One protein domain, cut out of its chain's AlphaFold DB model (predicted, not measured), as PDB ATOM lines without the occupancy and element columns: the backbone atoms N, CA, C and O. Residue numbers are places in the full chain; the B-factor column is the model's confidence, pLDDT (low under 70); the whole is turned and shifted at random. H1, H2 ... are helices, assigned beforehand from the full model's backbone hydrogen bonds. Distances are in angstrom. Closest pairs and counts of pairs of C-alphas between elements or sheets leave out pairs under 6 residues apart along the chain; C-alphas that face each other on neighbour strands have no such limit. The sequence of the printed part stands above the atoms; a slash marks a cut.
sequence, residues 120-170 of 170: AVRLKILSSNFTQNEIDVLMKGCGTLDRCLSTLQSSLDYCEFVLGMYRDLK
ATOM      1  N   ALA A 120     206.313 259.295 148.986       95.94
ATOM      2  CA  ALA A 120     204.893 259.289 148.640       95.94
ATOM      3  C   ALA A 120     204.129 260.424 149.344       95.94
ATOM      4  O   ALA A 120     203.388 261.161 148.690       95.94
ATOM      5  N   VAL A 121     204.378 260.634 150.641       97.31
ATOM      6  CA  VAL A 121     203.800 261.747 151.409       97.31
ATOM      7  C   VAL A 121     204.224 263.099 150.829       97.31
ATOM      8  O   VAL A 121     203.377 263.960 150.596       97.31
ATOM      9  N   ARG A 122     205.515 263.295 150.534       95.81
ATOM     10  CA  ARG A 122     206.016 264.547 149.934       95.81
ATOM     11  C   ARG A 122     205.406 264.811 148.558       95.81
ATOM     12  O   ARG A 122     205.047 265.946 148.261       95.81
ATOM     13  N   LEU A 123     205.245 263.779 147.732       96.25
ATOM     14  CA  LEU A 123     204.564 263.900 146.441       96.25
ATOM     15  C   LEU A 123     203.099 264.299 146.615       96.25
ATOM     16  O   LEU A 123     202.630 265.174 145.893       96.25
ATOM     17  N   LYS A 124     202.398 263.717 147.596       94.62
ATOM     18  CA  LYS A 124     201.019 264.096 147.925       94.62
ATOM     19  C   LYS A 124     200.910 265.547 148.382       94.62
ATOM     20  O   LYS A 124     200.031 266.249 147.898       94.62
ATOM     21  N   ILE A 125     201.837 266.013 149.219       94.88
ATOM     22  CA  ILE A 125     201.924 267.424 149.627       94.88
ATOM     23  C   ILE A 125     202.067 268.354 148.414       94.88
ATOM     24  O   ILE A 125     201.434 269.401 148.375       94.88
ATOM     25  N   LEU A 126     202.864 267.972 147.413       93.19
ATOM     26  CA  LEU A 126     203.053 268.776 146.200       93.19
ATOM     27  C   LEU A 126     201.862 268.714 145.231       93.19
ATOM     28  O   LEU A 126     201.688 269.627 144.426       93.19
ATOM     29  N   SER A 127     201.082 267.629 145.250       90.31
ATOM     30  CA  SER A 127     200.000 267.393 144.286       90.31
ATOM     31  C   SER A 127     198.602 267.760 144.786       90.31
ATOM     32  O   SER A 127     197.687 267.859 143.969       90.31
ATOM     33  N   SER A 128     198.422 267.901 146.100       90.00
ATOM     34  CA  SER A 128     197.125 268.108 146.751       90.00
ATOM     35  C   SER A 128     197.066 269.479 147.436       90.00
ATOM     36  O   SER A 128     198.084 270.040 147.830       90.00
ATOM     37  N   ASN A 129     195.860 270.029 147.597       91.38
ATOM     38  CA  ASN A 129     195.648 271.361 148.181       91.38
ATOM     39  C   ASN A 129     195.577 271.316 149.718       91.38
ATOM     40  O   ASN A 129     194.582 271.752 150.294       91.38
ATOM     41  N   PHE A 130     196.595 270.757 150.373       96.25
ATOM     42  CA  PHE A 130     196.647 270.741 151.836       96.25
ATOM     43  C   PHE A 130     196.845 272.146 152.406       96.25
ATOM     44  O   PHE A 130     197.527 272.996 151.828       96.25
ATOM     45  N   THR A 131     196.282 272.376 153.585       96.75
ATOM     46  CA  THR A 131     196.559 273.574 154.376       96.75
ATOM     47  C   THR A 131     197.975 273.528 154.953       96.75
ATOM     48  O   THR A 131     198.553 272.458 155.149       96.75
ATOM     49  N   GLN A 132     198.533 274.689 155.307       97.06
ATOM     50  CA  GLN A 132     199.865 274.748 155.924       97.06
ATOM     51  C   GLN A 132     199.945 273.915 157.215       97.06
ATOM     52  O   GLN A 132     200.916 273.196 157.420       97.06
ATOM     53  N   ASN A 133     198.895 273.941 158.041       98.00
ATOM     54  CA  ASN A 133     198.835 273.151 159.272       98.00
ATOM     55  C   ASN A 133     198.925 271.641 158.995       98.00
ATOM     56  O   ASN A 133     199.588 270.912 159.731       98.00
ATOM     57  N   GLU A 134     198.257 271.155 157.947       98.19
ATOM     58  CA  GLU A 134     198.310 269.742 157.558       98.19
ATOM     59  C   GLU A 134     199.693 269.366 157.031       98.19
ATOM     60  O   GLU A 134     200.234 268.331 157.422       98.19
ATOM     61  N   ILE A 135     200.296 270.230 156.212       98.06
ATOM     62  CA  ILE A 135     201.669 270.058 155.725       98.06
ATOM     63  C   ILE A 135     202.642 269.965 156.904       98.06
ATOM     64  O   ILE A 135     203.449 269.037 156.953       98.06
ATOM     65  N   ASP A 136     202.536 270.863 157.884       98.00
ATOM     66  CA  ASP A 136     203.401 270.878 159.066       98.00
ATOM     67  C   ASP A 136     203.271 269.583 159.881       98.00
ATOM     68  O   ASP A 136     204.274 269.011 160.318       98.00
ATOM     69  N   VAL A 137     202.046 269.069 160.047       98.12
ATOM     70  CA  VAL A 137     201.790 267.785 160.719       98.12
ATOM     71  C   VAL A 137     202.430 266.623 159.957       98.12
ATOM     72  O   VAL A 137     203.124 265.807 160.571       98.12
ATOM     73  N   LEU A 138     202.239 266.544 158.638       98.25
ATOM     74  CA  LEU A 138     202.796 265.470 157.808       98.25
ATOM     75  C   LEU A 138     204.331 265.510 157.772       98.25
ATOM     76  O   LEU A 138     204.988 264.474 157.905       98.25
ATOM     77  N   MET A 139     204.922 266.702 157.665       97.62
ATOM     78  CA  MET A 139     206.374 266.890 157.682       97.62
ATOM     79  C   MET A 139     206.979 266.555 159.047       97.62
ATOM     80  O   MET A 139     208.011 265.883 159.115       97.62
ATOM     81  N   LYS A 140     206.316 266.939 160.144       97.81
ATOM     82  CA  LYS A 140     206.707 266.525 161.499       97.81
ATOM     83  C   LYS A 140     206.635 265.007 161.670       97.81
ATOM     84  O   LYS A 140     207.499 264.427 162.332       97.81
ATOM     85  N   GLY A 141     205.631 264.365 161.077       97.69
ATOM     86  CA  GLY A 141     205.517 262.911 161.015       97.69
ATOM     87  C   GLY A 141     206.719 262.275 160.315       97.69
ATOM     88  O   GLY A 141     207.400 261.444 160.910       97.69
ATOM     89  N   CYS A 142     207.074 262.756 159.119       97.88
ATOM     90  CA  CYS A 142     208.268 262.300 158.398       97.88
ATOM     91  C   CYS A 142     209.548 262.465 159.234       97.88
ATOM     92  O   CYS A 142     210.302 261.509 159.382       97.88
ATOM     93  N   GLY A 143     209.750 263.628 159.860       97.44
ATOM     94  CA  GLY A 143     210.908 263.860 160.733       97.44
ATOM     95  C   GLY A 143     210.881 263.061 162.044       97.44
ATOM     96  O   GLY A 143     211.882 262.984 162.752       97.44
ATOM     97  N   THR A 144     209.739 262.483 162.425       96.69
ATOM     98  CA  THR A 144     209.664 261.507 163.523       96.69
ATOM     99  C   THR A 144     210.190 260.151 163.064       96.69
ATOM    100  O   THR A 144     210.991 259.564 163.783       96.69
ATOM    101  N   LEU A 145     209.841 259.713 161.849       97.94
ATOM    102  CA  LEU A 145     210.384 258.485 161.256       97.94
ATOM    103  C   LEU A 145     211.916 258.530 161.154       97.94
ATOM    104  O   LEU A 145     212.570 257.578 161.566       97.94
ATOM    105  N   ASP A 146     212.493 259.656 160.717       97.19
ATOM    106  CA  ASP A 146     213.955 259.829 160.625       97.19
ATOM    107  C   ASP A 146     214.656 259.650 161.986       97.19
ATOM    108  O   ASP A 146     215.707 259.011 162.106       97.19
ATOM    109  N   ARG A 147     214.053 260.200 163.048       95.69
ATOM    110  CA  ARG A 147     214.560 260.075 164.422       95.69
ATOM    111  C   ARG A 147     214.425 258.651 164.957       95.69
ATOM    112  O   ARG A 147     215.349 258.163 165.609       95.69
ATOM    113  N   CYS A 148     213.309 257.982 164.674       95.12
ATOM    114  CA  CYS A 148     213.105 256.581 165.038       95.12
ATOM    115  C   CYS A 148     214.120 255.672 164.323       95.12
ATOM    116  O   CYS A 148     214.753 254.855 164.985       95.12
ATOM    117  N   LEU A 149     214.370 255.879 163.024       96.88
ATOM    118  CA  LEU A 149     215.405 255.159 162.268       96.88
ATOM    119  C   LEU A 149     216.802 255.331 162.868       96.88
ATOM    120  O   LEU A 149     217.522 254.349 163.043       96.88
ATOM    121  N   SER A 150     217.176 256.565 163.208       96.12
ATOM    122  CA  SER A 150     218.480 256.861 163.818       96.12
ATOM    123  C   SER A 150     218.634 256.185 165.186       96.12
ATOM    124  O   SER A 150     219.687 255.636 165.512       96.12
ATOM    125  N   THR A 151     217.563 256.192 165.986       95.56
ATOM    126  CA  THR A 151     217.537 255.499 167.282       95.56
ATOM    127  C   THR A 151     217.669 253.987 167.102       95.56
ATOM    128  O   THR A 151     218.463 253.359 167.794       95.56
ATOM    129  N   LEU A 152     216.938 253.405 166.151       97.06
ATOM    130  CA  LEU A 152     217.000 251.977 165.851       97.06
ATOM    131  C   LEU A 152     218.393 251.547 165.372       97.06
ATOM    132  O   LEU A 152     218.905 250.530 165.833       97.06
ATOM    133  N   GLN A 153     219.031 252.344 164.513       97.69
ATOM    134  CA  GLN A 153     220.413 252.107 164.097       97.69
ATOM    135  C   GLN A 153     221.358 252.088 165.307       97.69
ATOM    136  O   GLN A 153     222.135 251.156 165.467       97.69
ATOM    137  N   SER A 154     221.212 253.054 166.219       97.31
ATOM    138  CA  SER A 154     222.008 253.095 167.455       97.31
ATOM    139  C   SER A 154     221.766 251.864 168.345       97.31
ATOM    140  O   SER A 154     222.697 251.343 168.957       97.31
ATOM    141  N   SER A 155     220.526 251.365 168.408       97.38
ATOM    142  CA  SER A 155     220.187 250.119 169.112       97.38
ATOM    143  C   SER A 155     220.838 248.887 168.467       97.38
ATOM    144  O   SER A 155     221.273 247.989 169.189       97.38
ATOM    145  N   LEU A 156     220.928 248.829 167.133       98.38
ATOM    146  CA  LEU A 156     221.625 247.755 166.416       98.38
ATOM    147  C   LEU A 156     223.136 247.807 166.649       98.38
ATOM    148  O   LEU A 156     223.738 246.768 166.914       98.38
ATOM    149  N   ASP A 157     223.731 248.999 166.621       98.31
ATOM    150  CA  ASP A 157     225.151 249.192 166.930       98.31
ATOM    151  C   ASP A 157     225.468 248.712 168.356       98.31
ATOM    152  O   ASP A 157     226.460 248.018 168.592       98.31
ATOM    153  N   TYR A 158     224.583 249.008 169.314       98.06
ATOM    154  CA  TYR A 158     224.691 248.490 170.677       98.06
ATOM    155  C   TYR A 158     224.553 246.960 170.746       98.06
ATOM    156  O   TYR A 158     225.298 246.314 171.483       98.06
ATOM    157  N   CYS A 159     223.636 246.372 169.971       98.38
ATOM    158  CA  CYS A 159     223.457 244.920 169.890       98.38
ATOM    159  C   CYS A 159     224.728 244.217 169.385       98.38
ATOM    160  O   CYS A 159     225.192 243.248 169.987       98.38
ATOM    161  N   GLU A 160     225.345 244.743 168.323       98.44
ATOM    162  CA  GLU A 160     226.614 244.222 167.796       98.44
ATOM    163  C   GLU A 160     227.746 244.365 168.818       98.44
ATOM    164  O   GLU A 160     228.557 243.452 168.988       98.44
ATOM    165  N   PHE A 161     227.780 245.480 169.553       98.00
ATOM    166  CA  PHE A 161     228.751 245.685 170.624       98.00
ATOM    167  C   PHE A 161     228.639 244.614 171.722       98.00
ATOM    168  O   PHE A 161     229.642 243.974 172.052       98.00
ATOM    169  N   VAL A 162     227.439 244.364 172.262       97.62
ATOM    170  CA  VAL A 162     227.260 243.331 173.303       97.62
ATOM    171  C   VAL A 162     227.514 241.921 172.765       97.62
ATOM    172  O   VAL A 162     228.031 241.071 173.490       97.62
ATOM    173  N   LEU A 163     227.233 241.673 171.484       97.31
ATOM    174  CA  LEU A 163     227.582 240.419 170.817       97.31
ATOM    175  C   LEU A 163     229.102 240.219 170.728       97.31
ATOM    176  O   LEU A 163     229.594 239.105 170.932       97.31
ATOM    177  N   GLY A 164     229.847 241.295 170.465       96.94
ATOM    178  CA  GLY A 164     231.307 241.321 170.530       96.94
ATOM    179  C   GLY A 164     231.824 240.991 171.929       96.94
ATOM    180  O   GLY A 164     232.671 240.114 172.066       96.94
ATOM    181  N   MET A 165     231.245 241.601 172.969       96.31
ATOM    182  CA  MET A 165     231.587 241.274 174.359       96.31
ATOM    183  C   MET A 165     231.380 239.787 174.667       96.31
ATOM    184  O   MET A 165     232.247 239.171 175.278       96.31
ATOM    185  N   TYR A 166     230.258 239.200 174.231       97.06
ATOM    186  CA  TYR A 166     229.969 237.783 174.477       97.06
ATOM    187  C   TYR A 166     230.995 236.860 173.809       97.06
ATOM    188  O   TYR A 166     231.456 235.897 174.420       97.06
ATOM    189  N   ARG A 167     231.390 237.168 172.566       96.12
ATOM    190  CA  ARG A 167     232.444 236.439 171.841       96.12
ATOM    191  C   ARG A 167     233.774 236.448 172.595       96.12
ATOM    192  O   ARG A 167     234.486 235.449 172.583       96.12
ATOM    193  N   ASP A 168     234.103 237.572 173.217       95.19
ATOM    194  CA  ASP A 168     235.394 237.796 173.864       95.19
ATOM    195  C   ASP A 168     235.491 237.132 175.256       95.19
ATOM    196  O   ASP A 168     236.537 237.195 175.894       95.19
ATOM    197  N   LEU A 169     234.436 236.437 175.710       91.75
ATOM    198  CA  LEU A 169     234.462 235.556 176.891       91.75
ATOM    199  C   LEU A 169     235.138 234.195 176.641       91.75
ATOM    200  O   LEU A 169     235.182 233.367 177.554       91.75
ATOM    201  N   LYS A 170     235.558 233.934 175.398       83.44
ATOM    202  CA  LYS A 170     236.208 232.696 174.957       83.44
ATOM    203  C   LYS A 170     237.545 232.433 175.652       83.44
ATOM    204  O   LYS A 170     238.302 233.399 175.878       83.44
TER     205      LYS A 170
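AT A GLANCE: This is residues 120 to 170 of the 170 residues of an uncharacterized protein of Barnesiella intestinihominis YIT 11860 (UniProt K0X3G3). One long helix, H2, makes nearly the whole length of a rod, and a short helix, H1, folds back beside its first turns, giving the outline of a hook or a J with one very short arm. Residues 143 to 170 stand free, as do residues 127 to 133 at the turn. The printed part has 51 residues with two named helices, H1 then H2, and no named strand; the class is all helix. It is extended, with a radius of gyration of the C-alphas of 19.0 A and spans of 62 by 17 by 6 A.

HOW THE PARTS SIT: H2, residues 132 to 167, and H1, residues 120 to 127, are close but not clearly touching, with 2 pairs of C-alphas within 8 A. Their closest C-alphas, those of Ile 125 and Ile 135, are 6.6 A apart. They run opposite ways at a shallow tilt of 18 degrees. Every O i to N i+4 pair is within hydrogen-bond range in H1, and 31 of 32 are in H2.

IN THESE COORDINATES: H2 measures 52.7 A, from C-alpha 132 at (199.865, 274.748, 155.924) to C-alpha 167 at (232.444, 236.439, 171.841). H1 measures 10.4 A and begins with C-alpha 120 at (204.893, 259.289, 148.640).

THE WHOLE: The two C-alphas farthest apart, those of Asn 129 and Lys 170, are 62.1 A apart. The link from H1 to H2 is tight, and the printed part has no cut. Mean pLDDT of the printed part is 96.2, and no printed residue is under 70.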